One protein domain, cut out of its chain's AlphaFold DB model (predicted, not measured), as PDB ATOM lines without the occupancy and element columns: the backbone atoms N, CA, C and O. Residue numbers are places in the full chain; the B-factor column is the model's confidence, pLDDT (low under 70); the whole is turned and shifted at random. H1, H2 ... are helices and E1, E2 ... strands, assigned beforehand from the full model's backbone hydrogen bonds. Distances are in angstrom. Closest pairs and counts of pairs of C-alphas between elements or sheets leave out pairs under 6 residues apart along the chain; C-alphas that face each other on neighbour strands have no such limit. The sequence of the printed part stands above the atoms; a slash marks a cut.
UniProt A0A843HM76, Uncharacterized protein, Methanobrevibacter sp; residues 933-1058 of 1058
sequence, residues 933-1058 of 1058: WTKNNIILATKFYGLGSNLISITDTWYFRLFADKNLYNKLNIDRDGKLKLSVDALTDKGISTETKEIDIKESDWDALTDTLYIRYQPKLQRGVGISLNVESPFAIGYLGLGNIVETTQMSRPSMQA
ATOM      1  N   TRP A 933     134.652 177.879 181.343       52.81
ATOM      2  CA  TRP A 933     135.662 178.784 181.901       52.81
ATOM      3  C   TRP A 933     135.051 179.664 183.004       52.81
ATOM      4  O   TRP A 933     134.110 180.416 182.748       52.81
ATOM      5  N   THR A 934     135.582 179.584 184.224       55.16
ATOM      6  CA  THR A 934     135.120 180.369 185.383       55.16
ATOM      7  C   THR A 934     136.086 181.508 185.706       55.16
ATOM      8  O   THR A 934     137.298 181.307 185.721       55.16
ATOM      9  N   LYS A 935     135.544 182.710 185.956       61.12
ATOM     10  CA  LYS A 935     136.296 183.932 186.296       61.12
ATOM     11  C   LYS A 935     136.696 183.910 187.780       61.12
ATOM     12  O   LYS A 935     135.839 184.102 188.641       61.12
ATOM     13  N   ASN A 936     137.980 183.711 188.059       66.00
ATOM     14  CA  ASN A 936     138.586 183.748 189.392       66.00
ATOM     15  C   ASN A 936     139.346 185.068 189.588       66.00
ATOM     16  O   ASN A 936     140.105 185.469 188.713       66.00
ATOM     17  N   ASN A 937     139.215 185.727 190.741       73.94
ATOM     18  CA  ASN A 937     140.029 186.915 191.015       73.94
ATOM     19  C   ASN A 937     141.512 186.529 191.142       73.94
ATOM     20  O   ASN A 937     141.861 185.624 191.899       73.94
ATOM     21  N   ILE A 938     142.382 187.259 190.446       71.75
ATOM     22  CA  ILE A 938     143.825 187.258 190.692       71.75
ATOM     23  C   ILE A 938     144.046 187.896 192.058       71.75
ATOM     24  O   ILE A 938     143.706 189.065 192.251       71.75
ATOM     25  N   ILE A 939     144.591 187.126 192.995       76.12
ATOM     26  CA  ILE A 939     144.986 187.592 194.324       76.12
ATOM     27  C   ILE A 939     146.512 187.619 194.348       76.12
ATOM     28  O   ILE A 939     147.149 186.633 193.999       76.12
ATOM     29  N   LEU A 940     147.083 188.758 194.724       73.81
ATOM     30  CA  LEU A 940     148.519 189.032 194.705       73.81
ATOM     31  C   LEU A 940     148.920 189.784 195.975       73.81
ATOM     32  O   LEU A 940     148.157 190.624 196.454       73.81
ATOM     33  N   ALA A 941     150.129 189.550 196.483       72.81
ATOM     34  CA  ALA A 941     150.692 190.296 197.607       72.81
ATOM     35  C   ALA A 941     152.189 190.557 197.399       72.81
ATOM     36  O   ALA A 941     152.967 189.639 197.147       72.81
ATOM     37  N   THR A 942     152.624 191.812 197.516       67.06
ATOM     38  CA  THR A 942     154.054 192.140 197.442       67.06
ATOM     39  C   THR A 942     154.753 191.834 198.768       67.06
ATOM     40  O   THR A 942     154.191 192.061 199.844       67.06
ATOM     41  N   LYS A 943     156.036 191.447 198.727       66.50
ATOM     42  CA  LYS A 943     156.902 191.522 199.919       66.50
ATOM     43  C   LYS A 943     156.904 192.968 200.472       66.50
ATOM     44  O   LYS A 943     156.663 193.924 199.732       66.50
ATOM     45  N   PHE A 944     157.152 193.141 201.773       67.75
ATOM     46  CA  PHE A 944     157.174 194.466 202.412       67.75
ATOM     47  C   PHE A 944     158.373 195.306 201.930       67.75
ATOM     48  O   PHE A 944     159.525 194.968 202.192       67.75
ATOM     49  N   TYR A 945     158.102 196.440 201.283       64.94
ATOM     50  CA  TYR A 945     159.096 197.419 200.843       64.94
ATOM     51  C   TYR A 945     159.510 198.349 201.986       64.94
ATOM     52  O   TYR A 945     158.693 199.124 202.484       64.94
ATOM     53  N   GLY A 946     160.785 198.343 202.366       59.06
ATOM     54  CA  GLY A 946     161.316 199.296 203.336       59.06
ATOM     55  C   GLY A 946     162.793 199.083 203.641       59.06
ATOM     56  O   GLY A 946     163.380 198.081 203.249       59.06
ATOM     57  N   LEU A 947     163.393 200.044 204.344       53.25
ATOM     58  CA  LEU A 947     164.814 200.029 204.716       53.25
ATOM     59  C   LEU A 947     165.104 199.154 205.952       53.25
ATOM     60  O   LEU A 947     166.262 198.955 206.318       53.25
ATOM     61  N   GLY A 948     164.059 198.696 206.651       49.97
ATOM     62  CA  GLY A 948     164.187 198.166 208.006       49.97
ATOM     63  C   GLY A 948     164.779 199.204 208.970       49.97
ATOM     64  O   GLY A 948     164.706 200.409 208.738       49.97
ATOM     65  N   SER A 949     165.394 198.737 210.061       48.44
ATOM     66  CA  SER A 949     166.257 199.545 210.951       48.44
ATOM     67  C   SER A 949     165.682 200.893 211.451       48.44
ATOM     68  O   SER A 949     166.418 201.855 211.656       48.44
ATOM     69  N   ASN A 950     164.367 200.960 211.705       54.91
ATOM     70  CA  ASN A 950     163.617 202.163 212.123       54.91
ATOM     71  C   ASN A 950     163.579 203.317 211.099       54.91
ATOM     72  O   ASN A 950     163.038 204.384 211.405       54.91
ATOM     73  N   LEU A 951     164.115 203.133 209.890       57.53
ATOM     74  CA  LEU A 951     164.107 204.154 208.846       57.53
ATOM     75  C   LEU A 951     162.796 204.093 208.050       57.53
ATOM     76  O   LEU A 951     162.400 203.048 207.537       57.53
ATOM     77  N   ILE A 952     162.114 205.234 207.955       65.50
ATOM     78  CA  ILE A 952     160.814 205.355 207.287       65.50
ATOM     79  C   ILE A 952     161.029 205.485 205.776       65.50
ATOM     80  O   ILE A 952     161.530 206.505 205.302       65.50
ATOM     81  N   SER A 953     160.591 204.477 205.024       66.25
ATOM     82  CA  SER A 953     160.409 204.577 203.577       66.25
ATOM     83  C   SER A 953     159.224 205.489 203.250       66.25
ATOM     84  O   SER A 953     158.240 205.534 203.994       66.25
ATOM     85  N   ILE A 954     159.308 206.197 202.120       74.44
ATOM     86  CA  ILE A 954     158.191 206.926 201.522       74.44
ATOM     87  C   ILE A 954     157.924 206.374 200.116       74.44
ATOM     88  O   ILE A 954     158.726 206.563 199.197       74.44
ATOM     89  N   THR A 955     156.779 205.709 199.987       78.31
ATOM     90  CA  THR A 955     156.162 205.249 198.738       78.31
ATOM     91  C   THR A 955     155.176 206.321 198.280       78.31
ATOM     92  O   THR A 955     154.265 206.656 199.033       78.31
ATOM     93  N   ASP A 956     155.326 206.859 197.067       80.69
ATOM     94  CA  ASP A 956     154.370 207.841 196.532       80.69
ATOM     95  C   ASP A 956     153.150 207.149 195.917       80.69
ATOM     96  O   ASP A 956     152.029 207.394 196.351       80.69
ATOM     97  N   THR A 957     153.348 206.297 194.906       86.69
ATOM     98  CA  THR A 957     152.246 205.678 194.148       86.69
ATOM     99  C   THR A 957     152.578 204.288 193.616       86.69
ATOM    100  O   THR A 957     153.738 203.973 193.375       86.69
ATOM    101  N   TRP A 958     151.556 203.468 193.367       84.88
ATOM    102  CA  TRP A 958     151.662 202.302 192.483       84.88
ATOM    103  C   TRP A 958     151.038 202.597 191.122       84.88
ATOM    104  O   TRP A 958     150.043 203.319 191.015       84.88
ATOM    105  N   TYR A 959     151.610 201.992 190.089       83.44
ATOM    106  CA  TYR A 959     151.145 202.051 188.709       83.44
ATOM    107  C   TYR A 959     150.743 200.652 188.253       83.44
ATOM    108  O   TYR A 959     151.551 199.730 188.325       83.44
ATOM    109  N   PHE A 960     149.526 200.507 187.745       83.38
ATOM    110  CA  PHE A 960     149.006 199.264 187.183       83.38
ATOM    111  C   PHE A 960     148.764 199.455 185.687       83.38
ATOM    112  O   PHE A 960     148.230 200.494 185.287       83.38
ATOM    113  N   ARG A 961     149.077 198.437 184.882       81.88
ATOM    114  CA  ARG A 961     148.448 198.228 183.569       81.88
ATOM    115  C   ARG A 961     147.576 196.990 183.685       81.88
ATOM    116  O   ARG A 961     148.102 195.888 183.815       81.88
ATOM    117  N   LEU A 962     146.266 197.171 183.641       83.44
ATOM    118  CA  LEU A 962     145.332 196.069 183.474       83.44
ATOM    119  C   LEU A 962     145.138 195.758 181.987       83.44
ATOM    120  O   LEU A 962     145.343 196.629 181.137       83.44
ATOM    121  N   PHE A 963     144.701 194.537 181.691       78.50
ATOM    122  CA  PHE A 963     144.333 194.080 180.354       78.50
ATOM    123  C   PHE A 963     143.058 193.223 180.396       78.50
ATOM    124  O   PHE A 963     142.859 192.427 181.321       78.50
ATOM    125  N   ALA A 964     142.197 193.382 179.392       76.31
ATOM    126  CA  ALA A 964     140.979 192.593 179.236       76.31
ATOM    127  C   ALA A 964     140.591 192.476 177.751       76.31
ATOM    128  O   ALA A 964     139.650 193.140 177.319       76.31
ATOM    129  N   ASP A 965     141.324 191.653 176.987       70.19
ATOM    130  CA  ASP A 965     141.089 191.353 175.557       70.19
ATOM    131  C   ASP A 965     139.592 191.236 175.228       70.19
ATOM    132  O   ASP A 965     138.895 190.328 175.699       70.19
ATOM    133  N   LYS A 966     139.095 192.155 174.399       73.56
ATOM    134  CA  LYS A 966     137.683 192.243 174.030       73.56
ATOM    135  C   LYS A 966     137.208 191.015 173.260       73.56
ATOM    136  O   LYS A 966     136.075 190.582 173.461       73.56
ATOM    137  N   ASN A 967     138.045 190.426 172.411       67.88
ATOM    138  CA  ASN A 967     137.698 189.228 171.651       67.88
ATOM    139  C   ASN A 967     137.626 188.003 172.564       67.88
ATOM    140  O   ASN A 967     136.685 187.216 172.445       67.88
ATOM    141  N   LEU A 968     138.567 187.859 173.503       66.25
ATOM    142  CA  LEU A 968     138.562 186.774 174.486       66.25
ATOM    143  C   LEU A 968     137.363 186.882 175.438       66.25
ATOM    144  O   LEU A 968     136.605 185.921 175.565       66.25
ATOM    145  N   TYR A 969     137.146 188.047 176.056       70.06
ATOM    146  CA  TYR A 969     136.036 188.259 176.993       70.06
ATOM    147  C   TYR A 969     134.673 188.088 176.297       70.06
ATOM    148  O   TYR A 969     133.811 187.384 176.825       70.06
ATOM    149  N   ASN A 970     134.501 188.601 175.069       72.94
ATOM    150  CA  ASN A 970     133.283 188.369 174.278       72.94
ATOM    151  C   ASN A 970     133.091 186.887 173.918       72.94
ATOM    152  O   ASN A 970     131.987 186.362 174.054       72.94
ATOM    153  N   LYS A 971     134.152 186.187 173.489       68.38
ATOM    154  CA  LYS A 971     134.107 184.756 173.130       68.38
ATOM    155  C   LYS A 971     133.769 183.858 174.323       68.38
ATOM    156  O   LYS A 971     133.153 182.811 174.135       68.38
ATOM    157  N   LEU A 972     134.163 184.261 175.530       64.06
ATOM    158  CA  LEU A 972     133.819 183.582 176.780       64.06
ATOM    159  C   LEU A 972     132.472 184.048 177.370       64.06
ATOM    160  O   LEU A 972     131.993 183.438 178.323       64.06
ATOM    161  N   ASN A 973     131.850 185.097 176.811       67.62
ATOM    162  CA  ASN A 973     130.673 185.784 177.361       67.62
ATOM    163  C   ASN A 973     130.898 186.234 178.824       67.62
ATOM    164  O   ASN A 973     130.070 186.002 179.709       67.62
ATOM    165  N   ILE A 974     132.057 186.851 179.079       68.06
ATOM    166  CA  ILE A 974     132.492 187.314 180.400       68.06
ATOM    167  C   ILE A 974     132.523 188.840 180.434       68.06
ATOM    168  O   ILE A 974     133.077 189.486 179.551       68.06
ATOM    169  N   ASP A 975     131.953 189.402 181.498       74.75
ATOM    170  CA  ASP A 975     131.842 190.843 181.689       74.75
ATOM    171  C   ASP A 975     133.218 191.530 181.831       74.75
ATOM    172  O   ASP A 975     134.114 191.023 182.528       74.75
ATOM    173  N   ARG A 976     133.361 192.685 181.165       80.50
ATOM    174  CA  ARG A 976     134.521 193.597 181.224       80.50
ATOM    175  C   ARG A 976     134.344 194.690 182.290       80.50
ATOM    176  O   ARG A 976     135.304 195.412 182.565       80.50
ATOM    177  N   ASP A 977     133.174 194.762 182.924       87.62
ATOM    178  CA  ASP A 977     132.971 195.455 184.195       87.62
ATOM    179  C   ASP A 977     133.507 194.611 185.377       87.62
ATOM    180  O   ASP A 977     133.674 193.383 185.309       87.62
ATOM    181  N   GLY A 978     133.827 195.278 186.490       88.38
ATOM    182  CA  GLY A 978     134.375 194.632 187.685       88.38
ATOM    183  C   GLY A 978     134.954 195.603 188.713       88.38
ATOM    184  O   GLY A 978     134.862 196.820 188.579       88.38
ATOM    185  N   LYS A 979     135.564 195.053 189.768       91.69
ATOM    186  CA  LYS A 979     136.159 195.804 190.882       91.69
ATOM    187  C   LYS A 979     137.623 195.427 191.065       91.69
ATOM    188  O   LYS A 979     137.897 194.309 191.484       91.69
ATOM    189  N   LEU A 980     138.549 196.354 190.826       91.56
ATOM    190  CA  LEU A 980     139.917 196.217 191.329       91.56
ATOM    191  C   LEU A 980     139.932 196.633 192.803       91.56
ATOM    192  O   LEU A 980     139.525 197.748 193.139       91.56
ATOM    193  N   LYS A 981     140.419 195.764 193.683       94.25
ATOM    194  CA  LYS A 981     140.512 196.016 195.124       94.25
ATOM    195  C   LYS A 981     141.974 195.980 195.552       94.25
ATOM    196  O   LYS A 981     142.663 194.981 195.384       94.25
ATOM    197  N   LEU A 982     142.441 197.097 196.097       92.62
ATOM    198  CA  LEU A 982     143.819 197.307 196.533       92.62
ATOM    199  C   LEU A 982     143.837 197.455 198.052       92.62
ATOM    200  O   LEU A 982     143.043 198.235 198.580       92.62
ATOM    201  N   SER A 983     144.726 196.752 198.750       91.81
ATOM    202  CA  SER A 983     144.914 196.918 200.199       91.81
ATOM    203  C   SER A 983     146.385 197.091 200.541       91.81
ATOM    204  O   SER A 983     147.205 196.274 200.139       91.81
ATOM    205  N   VAL A 984     146.722 198.131 201.296       90.25
ATOM    206  CA  VAL A 984     148.102 198.482 201.643       90.25
ATOM    207  C   VAL A 984     148.324 198.272 203.128       90.25
ATOM    208  O   VAL A 984     147.661 198.916 203.940       90.25
ATOM    209  N   ASP A 985     149.281 197.412 203.463       88.44
ATOM    210  CA  ASP A 985     149.725 197.151 204.830       88.44
ATOM    211  C   ASP A 985     151.029 197.908 205.095       88.44
ATOM    212  O   ASP A 985     152.079 197.580 204.545       88.44
ATOM    213  N   ALA A 986     150.980 198.928 205.949       86.44
ATOM    214  CA  ALA A 986     152.139 199.719 206.346       86.44
ATOM    215  C   ALA A 986     152.538 199.419 207.796       86.44
ATOM    216  O   ALA A 986     151.777 199.654 208.738       86.44
ATOM    217  N   LEU A 987     153.769 198.949 207.993       81.75
ATOM    218  CA  LEU A 987     154.408 198.852 209.301       81.75
ATOM    219  C   LEU A 987     154.915 200.244 209.710       81.75
ATOM    220  O   LEU A 987     155.902 200.741 209.166       81.75
ATOM    221  N   THR A 988     154.237 200.878 210.662       76.62
ATOM    222  CA  THR A 988     154.550 202.229 211.162       76.62
ATOM    223  C   THR A 988     155.290 202.196 212.505       76.62
ATOM    224  O   THR A 988     155.427 201.144 213.130       76.62
ATOM    225  N   ASP A 989     155.688 203.372 213.003       69.25
ATOM    226  CA  ASP A 989     156.182 203.587 214.375       69.25
ATOM    227  C   ASP A 989     155.193 203.132 215.468       69.25
ATOM    228  O   ASP A 989     155.584 202.931 216.617       69.25
ATOM    229  N   LYS A 990     153.914 202.959 215.111       74.19
ATOM    230  CA  LYS A 990     152.809 202.566 216.002       74.19
ATOM    231  C   LYS A 990     152.289 201.149 215.733       74.19
ATOM    232  O   LYS A 990     151.265 200.766 216.293       74.19
ATOM    233  N   GLY A 991     152.983 200.373 214.897       78.56
ATOM    234  CA  GLY A 991     152.575 199.035 214.468       78.56
ATOM    235  C   GLY A 991     151.953 199.011 213.069       78.56
ATOM    236  O   GLY A 991     152.068 199.968 212.299       78.56
ATOM    237  N   ILE A 992     151.325 197.888 212.720       82.00
ATOM    238  CA  ILE A 992     150.735 197.665 211.392       82.00
ATOM    239  C   ILE A 992     149.455 198.497 211.246       82.00
ATOM    240  O   ILE A 992     148.592 198.491 212.123       82.00
ATOM    241  N   SER A 993     149.340 199.213 210.131       85.31
ATOM    242  CA  SER A 993     148.138 199.922 209.691       85.31
ATOM    243  C   SER A 993     147.768 199.454 208.289       85.31
ATOM    244  O   SER A 993     148.626 199.452 207.412       85.31
ATOM    245  N   THR A 994     146.501 199.109 208.073       89.06
ATOM    246  CA  THR A 994     145.978 198.690 206.765       89.06
ATOM    247  C   THR A 994     145.027 199.750 206.215       89.06
ATOM    248  O   THR A 994     144.188 200.273 206.953       89.06
ATOM    249  N   GLU A 995     145.097 200.041 204.917       90.75
ATOM    250  CA  GLU A 995     144.006 200.701 204.190       90.75
ATOM    251  C   GLU A 995     143.542 199.849 203.005       90.75
ATOM    252  O   GLU A 995     144.337 199.121 202.423       90.75
ATOM    253  N   THR A 996     142.271 199.968 202.618       92.31
ATOM    254  CA  THR A 996     141.708 199.296 201.437       92.31
ATOM    255  C   THR A 996     140.992 200.307 200.549       92.31
ATOM    256  O   THR A 996     140.276 201.188 201.034       92.31
ATOM    257  N   LYS A 997     141.163 200.168 199.233       93.81
ATOM    258  CA  LYS A 997     140.535 200.984 198.196       93.81
ATOM    259  C   LYS A 997     140.009 200.092 197.072       93.81
ATOM    260  O   LYS A 997     140.777 199.459 196.358       93.81
ATOM    261  N   GLU A 998     138.694 200.102 196.879       94.94
ATOM    262  CA  GLU A 998     138.061 199.566 195.670       94.94
ATOM    263  C   GLU A 998     137.986 200.626 194.564       94.94
ATOM    264  O   GLU A 998     137.765 201.816 194.829       94.94
ATOM    265  N   ILE A 999     138.154 200.176 193.327       92.94
ATOM    266  CA  ILE A 999     138.022 200.934 192.086       92.94
ATOM    267  C   ILE A 999     137.064 200.137 191.197       92.94
ATOM    268  O   ILE A 999     137.404 199.046 190.738       92.94
ATOM    269  N   ASP A1000     135.860 200.668 190.992       94.19
ATOM    270  CA  ASP A1000     134.918 200.139 190.005       94.19
ATOM    271  C   ASP A1000     135.445 200.471 188.600       94.19
ATOM    272  O   ASP A1000     135.798 201.621 188.337       94.19
ATOM    273  N   ILE A1001     135.513 199.467 187.728       92.88
ATOM    274  CA  ILE A1001     136.012 199.542 186.347       92.88
ATOM    275  C   ILE A1001     134.896 199.069 185.419       92.88
ATOM    276  O   ILE A1001     134.211 198.092 185.734       92.88
ATOM    277  N   LYS A1002     134.728 199.751 184.284       91.94
ATOM    278  CA  LYS A1002     133.667 199.498 183.299       91.94
ATOM    279  C   LYS A1002     134.214 199.266 181.898       91.94
ATOM    280  O   LYS A1002     135.326 199.703 181.602       91.94
ATOM    281  N   GLU A1003     133.408 198.708 180.988       87.12
ATOM    282  CA  GLU A1003     133.790 198.586 179.568       87.12
ATOM    283  C   GLU A1003     134.216 199.944 178.958       87.12
ATOM    284  O   GLU A1003     135.117 199.992 178.124       87.12
ATOM    285  N   SER A1004     133.628 201.055 179.421       89.12
ATOM    286  CA  SER A1004     133.955 202.423 178.984       89.12
ATOM    287  C   SER A1004     135.355 202.916 179.345       89.12
ATOM    288  O   SER A1004     135.787 203.931 178.799       89.12
ATOM    289  N   ASP A1005     136.026 202.260 180.290       90.25
ATOM    290  CA  ASP A1005     137.268 202.759 180.888       90.25
ATOM    291  C   ASP A1005     138.511 202.149 180.213       90.25
ATOM    292  O   ASP A1005     139.622 202.656 180.377       90.25
ATOM    293  N   TRP A1006     138.325 201.084 179.427       87.00
ATOM    294  CA  TRP A1006     139.371 200.431 178.639       87.00
ATOM    295  C   TRP A1006     139.683 201.219 177.363       87.00
ATOM    296  O   TRP A1006     138.782 201.683 176.659       87.00
ATOM    297  N   ASP A1007     140.964 201.315 177.010       83.56
ATOM    298  CA  ASP A1007     141.377 201.871 175.723       83.56
ATOM    299  C   ASP A1007     140.921 200.958 174.570       83.56
ATOM    300  O   ASP A1007     141.321 199.799 174.472       83.56
ATOM    301  N   ALA A1008     140.094 201.496 173.672       76.50
ATOM    302  CA  ALA A1008     139.417 200.729 172.624       76.50
ATOM    303  C   ALA A1008     140.319 200.260 171.459       76.50
ATOM    304  O   ALA A1008     139.813 199.650 170.517       76.50
ATOM    305  N   LEU A1009     141.624 200.565 171.489       71.62
ATOM    306  CA  LEU A1009     142.610 200.115 170.498       71.62
ATOM    307  C   LEU A1009     143.573 199.060 171.058       71.62
ATOM    308  O   LEU A1009     144.130 198.280 170.288       71.62
ATOM    309  N   THR A1010     143.788 199.052 172.375       70.25
ATOM    310  CA  THR A1010     144.774 198.195 173.056       70.25
ATOM    311  C   THR A1010     144.171 197.263 174.104       70.25
ATOM    312  O   THR A1010     144.888 196.409 174.616       70.25
ATOM    313  N   ASP A1011     142.894 197.433 174.461       77.56
ATOM    314  CA  ASP A1011     142.205 196.730 175.553       77.56
ATOM    315  C   ASP A1011     142.939 196.803 176.911       77.56
ATOM    316  O   ASP A1011     142.800 195.926 177.771       77.56
ATOM    317  N   THR A1012     143.707 197.882 177.124       81.69
ATOM    318  CA  THR A1012     144.418 198.170 178.380       81.69
ATOM    319  C   THR A1012     143.761 199.289 179.188       81.69
ATOM    320  O   THR A1012     143.088 200.165 178.646       81.69
ATOM    321  N   LEU A1013     143.986 199.275 180.503       86.12
ATOM    322  CA  LEU A1013     143.610 200.348 181.428       86.12
ATOM    323  C   LEU A1013     144.787 200.644 182.366       86.12
ATOM    324  O   LEU A1013     145.314 199.744 183.019       86.12
ATOM    325  N   TYR A1014     145.194 201.911 182.449       86.62
ATOM    326  CA  TYR A1014     146.288 202.363 183.311       86.62
ATOM    327  C   TYR A1014     145.753 203.053 184.567       86.62
ATOM    328  O   TYR A1014     145.019 204.036 184.478       86.62
ATOM    329  N   ILE A1015     146.162 202.578 185.744       90.00
ATOM    330  CA  ILE A1015     145.727 203.116 187.042       90.00
ATOM    331  C   ILE A1015     146.952 203.593 187.823       90.00
ATOM    332  O   ILE A1015     147.870 202.814 188.074       90.00
ATOM    333  N   ARG A1016     146.953 204.860 188.259       90.81
ATOM    334  CA  ARG A1016     147.882 205.370 189.281       90.81
ATOM    335  C   ARG A1016     147.154 205.415 190.620       90.81
ATOM    336  O   ARG A1016     146.277 206.255 190.820       90.81
ATOM    337  N   TYR A1017     147.520 204.526 191.533       90.06
ATOM    338  CA  TYR A1017     146.982 204.483 192.889       90.06
ATOM    339  C   TYR A1017     147.931 205.199 193.852       90.06
ATOM    340  O   TYR A1017     149.113 204.869 193.928       90.06
ATOM    341  N   GLN A1018     147.400 206.167 194.598       90.06
ATOM    342  CA  GLN A1018     148.114 206.855 195.667       90.06
ATOM    343  C   GLN A1018     147.575 206.398 197.026       90.06
ATOM    344  O   GLN A1018     146.420 206.712 197.333       90.06
ATOM    345  N   PRO A1019     148.359 205.657 197.836       87.00
ATOM    346  CA  PRO A1019     147.980 205.366 199.211       87.00
ATOM    347  C   PRO A1019     147.923 206.652 200.042       87.00
ATOM    348  O   PRO A1019     148.579 207.655 199.740       87.00
ATOM    349  N   LYS A1020     147.177 206.590 201.141       85.88
ATOM    350  CA  LYS A1020     147.302 207.501 202.287       85.88
ATOM    351  C   LYS A1020     148.461 207.061 203.184       85.88
ATOM    352  O   LYS A1020     149.159 207.901 203.749       85.88
ATOM    353  N   LEU A1021     148.695 205.751 203.289       83.44
ATOM    354  CA  LEU A1021     149.775 205.120 204.047       83.44
ATOM    355  C   LEU A1021     151.105 205.134 203.270       83.44
ATOM    356  O   LEU A1021     151.773 204.120 203.109       83.44
ATOM    357  N   GLN A1022     151.508 206.319 202.805       81.50
ATOM    358  CA  GLN A1022     152.751 206.533 202.050       81.50
ATOM    359  C   GLN A1022     154.025 206.274 202.864       81.50
ATOM    360  O   GLN A1022     155.097 206.139 202.286       81.50
ATOM    361  N   ARG A1023     153.946 206.276 204.203       80.06
ATOM    362  CA  ARG A1023     155.110 206.312 205.103       80.06
ATOM    363  C   ARG A1023     155.109 205.111 206.045       80.06
ATOM    364  O   ARG A1023     154.199 204.979 206.860       80.06
ATOM    365  N   GLY A1024     156.153 204.288 205.978       76.12
ATOM    366  CA  GLY A1024     156.306 203.097 206.817       76.12
ATOM    367  C   GLY A1024     157.745 202.580 206.850       76.12
ATOM    368  O   GLY A1024     158.526 202.827 205.937       76.12
ATOM    369  N   VAL A1025     158.101 201.853 207.909       74.25
ATOM    370  CA  VAL A1025     159.368 201.102 208.017       74.25
ATOM    371  C   VAL A1025     159.354 199.880 207.083       74.25
ATOM    372  O   VAL A1025     160.404 199.437 206.623       74.25
ATOM    373  N   GLY A1026     158.155 199.392 206.751       77.25
ATOM    374  CA  GLY A1026     157.867 198.499 205.630       77.25
ATOM    375  C   GLY A1026     156.456 198.764 205.093       77.25
ATOM    376  O   GLY A1026     155.578 199.136 205.871       77.25
ATOM    377  N   ILE A1027     156.221 198.585 203.791       83.38
ATOM    378  CA  ILE A1027     154.909 198.754 203.140       83.38
ATOM    379  C   ILE A1027     154.677 197.603 202.150       83.38
ATOM    380  O   ILE A1027     155.510 197.390 201.274       83.38
ATOM    381  N   SER A1028     153.562 196.881 202.247       84.69
ATOM    382  CA  SER A1028     153.124 195.868 201.272       84.69
ATOM    383  C   SER A1028     151.848 196.321 200.552       84.69
ATOM    384  O   SER A1028     151.034 197.049 201.122       84.69
ATOM    385  N   LEU A1029     151.683 195.895 199.298       86.06
ATOM    386  CA  LEU A1029     150.459 196.022 198.516       86.06
ATOM    387  C   LEU A1029     149.883 194.626 198.250       86.06
ATOM    388  O   LEU A1029     150.514 193.798 197.596       86.06
ATOM    389  N   ASN A1030     148.640 194.428 198.666       88.12
ATOM    390  CA  ASN A1030     147.784 193.326 198.258       88.12
ATOM    391  C   ASN A1030     146.852 193.801 197.133       88.12
ATOM    392  O   ASN A1030     146.323 194.918 197.179       88.12
ATOM    393  N   VAL A1031     146.622 192.946 196.144       85.81
ATOM    394  CA  VAL A1031     145.814 193.219 194.951       85.81
ATOM    395  C   VAL A1031     144.823 192.080 194.762       85.81
ATOM    396  O   VAL A1031     145.218 190.923 194.715       85.81
ATOM    397  N   GLU A1032     143.544 192.406 194.615       88.25
ATOM    398  CA  GLU A1032     142.497 191.482 194.186       88.25
ATOM    399  C   GLU A1032     141.872 192.039 192.897       88.25
ATOM    400  O   GLU A1032     141.265 193.116 192.905       88.25
ATOM    401  N   SER A1033     142.072 191.341 191.775       85.94
ATOM    402  CA  SER A1033     141.716 191.811 190.430       85.94
ATOM    403  C   SER A1033     140.909 190.773 189.638       85.94
ATOM    404  O   SER A1033     141.410 189.679 189.387       85.94
ATOM    405  N   PRO A1034     139.706 191.110 189.139       81.81
ATOM    406  CA  PRO A1034     138.957 190.291 188.182       81.81
ATOM    407  C   PRO A1034     139.463 190.447 186.731       81.81
ATOM    408  O   PRO A1034     138.802 189.984 185.802       81.81
ATOM    409  N   PHE A1035     140.600 191.123 186.523       83.38
ATOM    410  CA  PHE A1035     141.204 191.430 185.221       83.38
ATOM    411  C   PHE A1035     142.698 191.111 185.211       83.38
ATOM    412  O   PHE A1035     143.342 191.159 186.263       83.38
ATOM    413  N   ALA A1036     143.265 190.875 184.027       75.06
ATOM    414  CA  ALA A1036     144.684 190.570 183.904       75.06
ATOM    415  C   ALA A1036     145.562 191.765 184.289       75.06
ATOM    416  O   ALA A1036     145.243 192.907 183.960       75.06
ATOM    417  N   ILE A1037     146.674 191.504 184.980       73.19
ATOM    418  CA  ILE A1037     147.623 192.526 185.442       73.19
ATOM    419  C   ILE A1037     148.874 192.448 184.563       73.19
ATOM    420  O   ILE A1037     149.824 191.730 184.850       73.19
ATOM    421  N   GLY A1038     148.871 193.207 183.470       58.38
ATOM    422  CA  GLY A1038     149.976 193.256 182.511       58.38
ATOM    423  C   GLY A1038     151.165 194.131 182.933       58.38
ATOM    424  O   GLY A1038     152.125 194.207 182.174       58.38
ATOM    425  N   TYR A1039     151.093 194.852 184.060       67.81
ATOM    426  CA  TYR A1039     152.221 195.539 184.717       67.81
ATOM    427  C   TYR A1039     151.833 195.979 186.136       67.81
ATOM    428  O   TYR A1039     150.717 196.466 186.342       67.81
ATOM    429  N   LEU A1040     152.783 195.901 187.073       73.25
ATOM    430  CA  LEU A1040     152.729 196.537 188.391       73.25
ATOM    431  C   LEU A1040     154.073 197.228 188.672       73.25
ATOM    432  O   LEU A1040     155.116 196.580 188.682       73.25
ATOM    433  N   GLY A1041     154.049 198.538 188.917       68.19
ATOM    434  CA  GLY A1041     155.234 199.354 189.187       68.19
ATOM    435  C   GLY A1041     155.094 200.220 190.436       68.19
ATOM    436  O   GLY A1041     153.990 200.609 190.812       68.19
ATOM    437  N   LEU A1042     156.226 200.552 191.059       74.75
ATOM    438  CA  LEU A1042     156.307 201.349 192.287       74.75
ATOM    439  C   LEU A1042     156.969 202.710 192.015       74.75
ATOM    440  O   LEU A1042     158.142 202.786 191.653       74.75
ATOM    441  N   GLY A1043     156.215 203.788 192.217       68.56
ATOM    442  CA  GLY A1043     156.694 205.165 192.245       68.56
ATOM    443  C   GLY A1043     157.203 205.540 193.634       68.56
ATOM    444  O   GLY A1043     156.416 205.763 194.556       68.56
ATOM    445  N   ASN A1044     158.524 205.644 193.766       64.00
ATOM    446  CA  ASN A1044     159.207 206.105 194.974       64.00
ATOM    447  C   ASN A1044     159.657 207.564 194.834       64.00
ATOM    448  O   ASN A1044     159.950 208.035 193.733       64.00
ATOM    449  N   ILE A1045     159.760 208.273 195.959       55.44
ATOM    450  CA  ILE A1045     160.374 209.606 195.994       55.44
ATOM    451  C   ILE A1045     161.901 209.448 195.833       55.44
ATOM    452  O   ILE A1045     162.469 208.417 196.192       55.44
ATOM    453  N   VAL A1046     162.580 210.467 195.294       44.59
ATOM    454  CA  VAL A1046     164.031 210.446 194.991       44.59
ATOM    455  C   VAL A1046     164.896 210.054 196.204       44.59
ATOM    456  O   VAL A1046     165.947 209.439 196.049       44.59
ATOM    457  N   GLU A1047     164.436 210.352 197.421       44.00
ATOM    458  CA  GLU A1047     165.132 210.040 198.679       44.00
ATOM    459  C   GLU A1047     165.109 208.541 199.053       44.00
ATOM    460  O   GLU A1047     165.961 208.100 199.820       44.00
ATOM    461  N   THR A1048     164.190 207.735 198.503       43.88
ATOM    462  CA  THR A1048     164.114 206.276 198.743       43.88
ATOM    463  C   THR A1048     164.602 205.416 197.576       43.88
ATOM    464  O   THR A1048     164.752 204.203 197.731       43.88
ATOM    465  N   THR A1049     164.903 206.002 196.412       40.59
ATOM    466  CA  THR A1049     165.135 205.240 195.166       40.59
ATOM    467  C   THR A1049     166.440 204.426 195.141       40.59
ATOM    468  O   THR A1049     166.608 203.579 194.268       40.59
ATOM    469  N   GLN A1050     167.373 204.639 196.078       36.03
ATOM    470  CA  GLN A1050     168.658 203.918 196.102       36.03
ATOM    471  C   GLN A1050     168.603 202.499 196.696       36.03
ATOM    472  O   GLN A1050     169.557 201.750 196.502       36.03
ATOM    473  N   MET A1051     167.548 202.119 197.430       38.22
ATOM    474  CA  MET A1051     167.572 200.907 198.276       38.22
ATOM    475  C   MET A1051     166.336 199.994 198.176       38.22
ATOM    476  O   MET A1051     166.230 199.036 198.934       38.22
ATOM    477  N   SER A1052     165.413 200.229 197.236       34.34
ATOM    478  CA  SER A1052     164.249 199.355 197.019       34.34
ATOM    479  C   SER A1052     164.069 198.966 195.546       34.34
ATOM    480  O   SER A1052     163.674 199.768 194.702       34.34
ATOM    481  N   ARG A1053     164.323 197.686 195.239       39.19
ATOM    482  CA  ARG A1053     163.867 197.004 194.014       39.19
ATOM    483  C   ARG A1053     162.989 195.806 194.409       39.19
ATOM    484  O   ARG A1053     163.313 195.160 195.404       39.19
ATOM    485  N   PRO A1054     161.893 195.500 193.690       38.38
ATOM    486  CA  PRO A1054     161.027 194.378 194.049       38.38
ATOM    487  C   PRO A1054     161.647 193.003 193.789       38.38
ATOM    488  O   PRO A1054     162.295 192.792 192.767       38.38
ATOM    489  N   SER A1055     161.310 192.045 194.653       33.59
ATOM    490  CA  SER A1055     161.000 190.676 194.233       33.59
ATOM    491  C   SER A1055     159.518 190.421 194.530       33.59
ATOM    492  O   SER A1055     159.004 190.863 195.562       33.59
ATOM    493  N   MET A1056     158.816 189.782 193.595       35.06
ATOM    494  CA  MET A1056     157.424 189.353 193.767       35.06
ATOM    495  C   MET A1056     157.396 187.852 194.055       35.06
ATOM    496  O   MET A1056     158.286 187.129 193.614       35.06
ATOM    497  N   GLN A1057     156.373 187.405 194.777       30.27
ATOM    498  CA  GLN A1057     155.938 186.009 194.814       30.27
ATOM    499  C   GLN A1057     154.484 185.972 194.331       30.27
ATOM    500  O   GLN A1057     153.792 186.994 194.410       30.27
ATOM    501  N   ALA A1058     154.076 184.833 193.778       30.66
ATOM    502  CA  ALA A1058     152.739 184.584 193.240       30.66
ATOM    503  C   ALA A1058     151.893 183.763 194.225       30.66
ATOM    504  O   ALA A1058     152.488 182.919 194.932       30.66
TER     505      ALA A1058
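This is residues 933 to 1058 of the 1058 residues of an uncharacterized protein of Methanobrevibacter sp (UniProt A0A843HM76). Two antiparallel sheets lie face to face as a sandwich drawn out into a rod, the four-stranded E1 - E6 - E3 - E4 over the three-stranded E5 - E2 - E7, with the short helix H1 at one end of the rod. The printed part has 126 residues, with one named helix and seven named strands in the order E1 E2 H1 E3 E4 E5 E6 E7; the class is mostly strand. It is only just compact, close to loose, with a radius of gyration of the C-alphas of 16.1 A and spans of 52 by 25 by 23 A.

In the larger sheet E3, residues 978 to 988, and E4, residues 991 to 1001, form a hairpin, antiparallel at 164 degrees; N 984 and O 995, 2.8 A apart, are within hydrogen-bond range. E6, residues 1026 to 1033, is antiparallel to E3 at 168 degrees, with N 983 and O 1030 2.9 A apart. E1, residues 938 to 941, is an edge strand, antiparallel to E6, with N 940 and O 1031 2.9 A apart. In the other sheet the inner strand E2, residues 953 to 963, bends by 51 degrees at residue 956. Its N 960 is 2.9 A from O 1015 of E5, residues 1012 to 1017, and its N 959 is 2.8 A from O 1041 of E7, residues 1036 to 1044. The sheets' best planes are 10 degrees apart. H1, residues 966 to 972, is on neither sheet, and every O i to N i+4 pair in it is within hydrogen-bond range.

E4 is 32.6 A long, E3 31.9 A and E2 30.1 A. E1 begins at C-alpha 938 (143.825, 187.258, 190.692); E7 ends at C-alpha 1044 (159.207, 206.105, 194.974).

The C-alphas farthest apart, those of Asn 950 and Lys 971, are 51.9 A apart. The printed part has no cut, and E1 to E2 is a long link. Mean pLDDT of the printed part is 73.6; residues 942 to 953 and 1043 to 1058 are among those under 70.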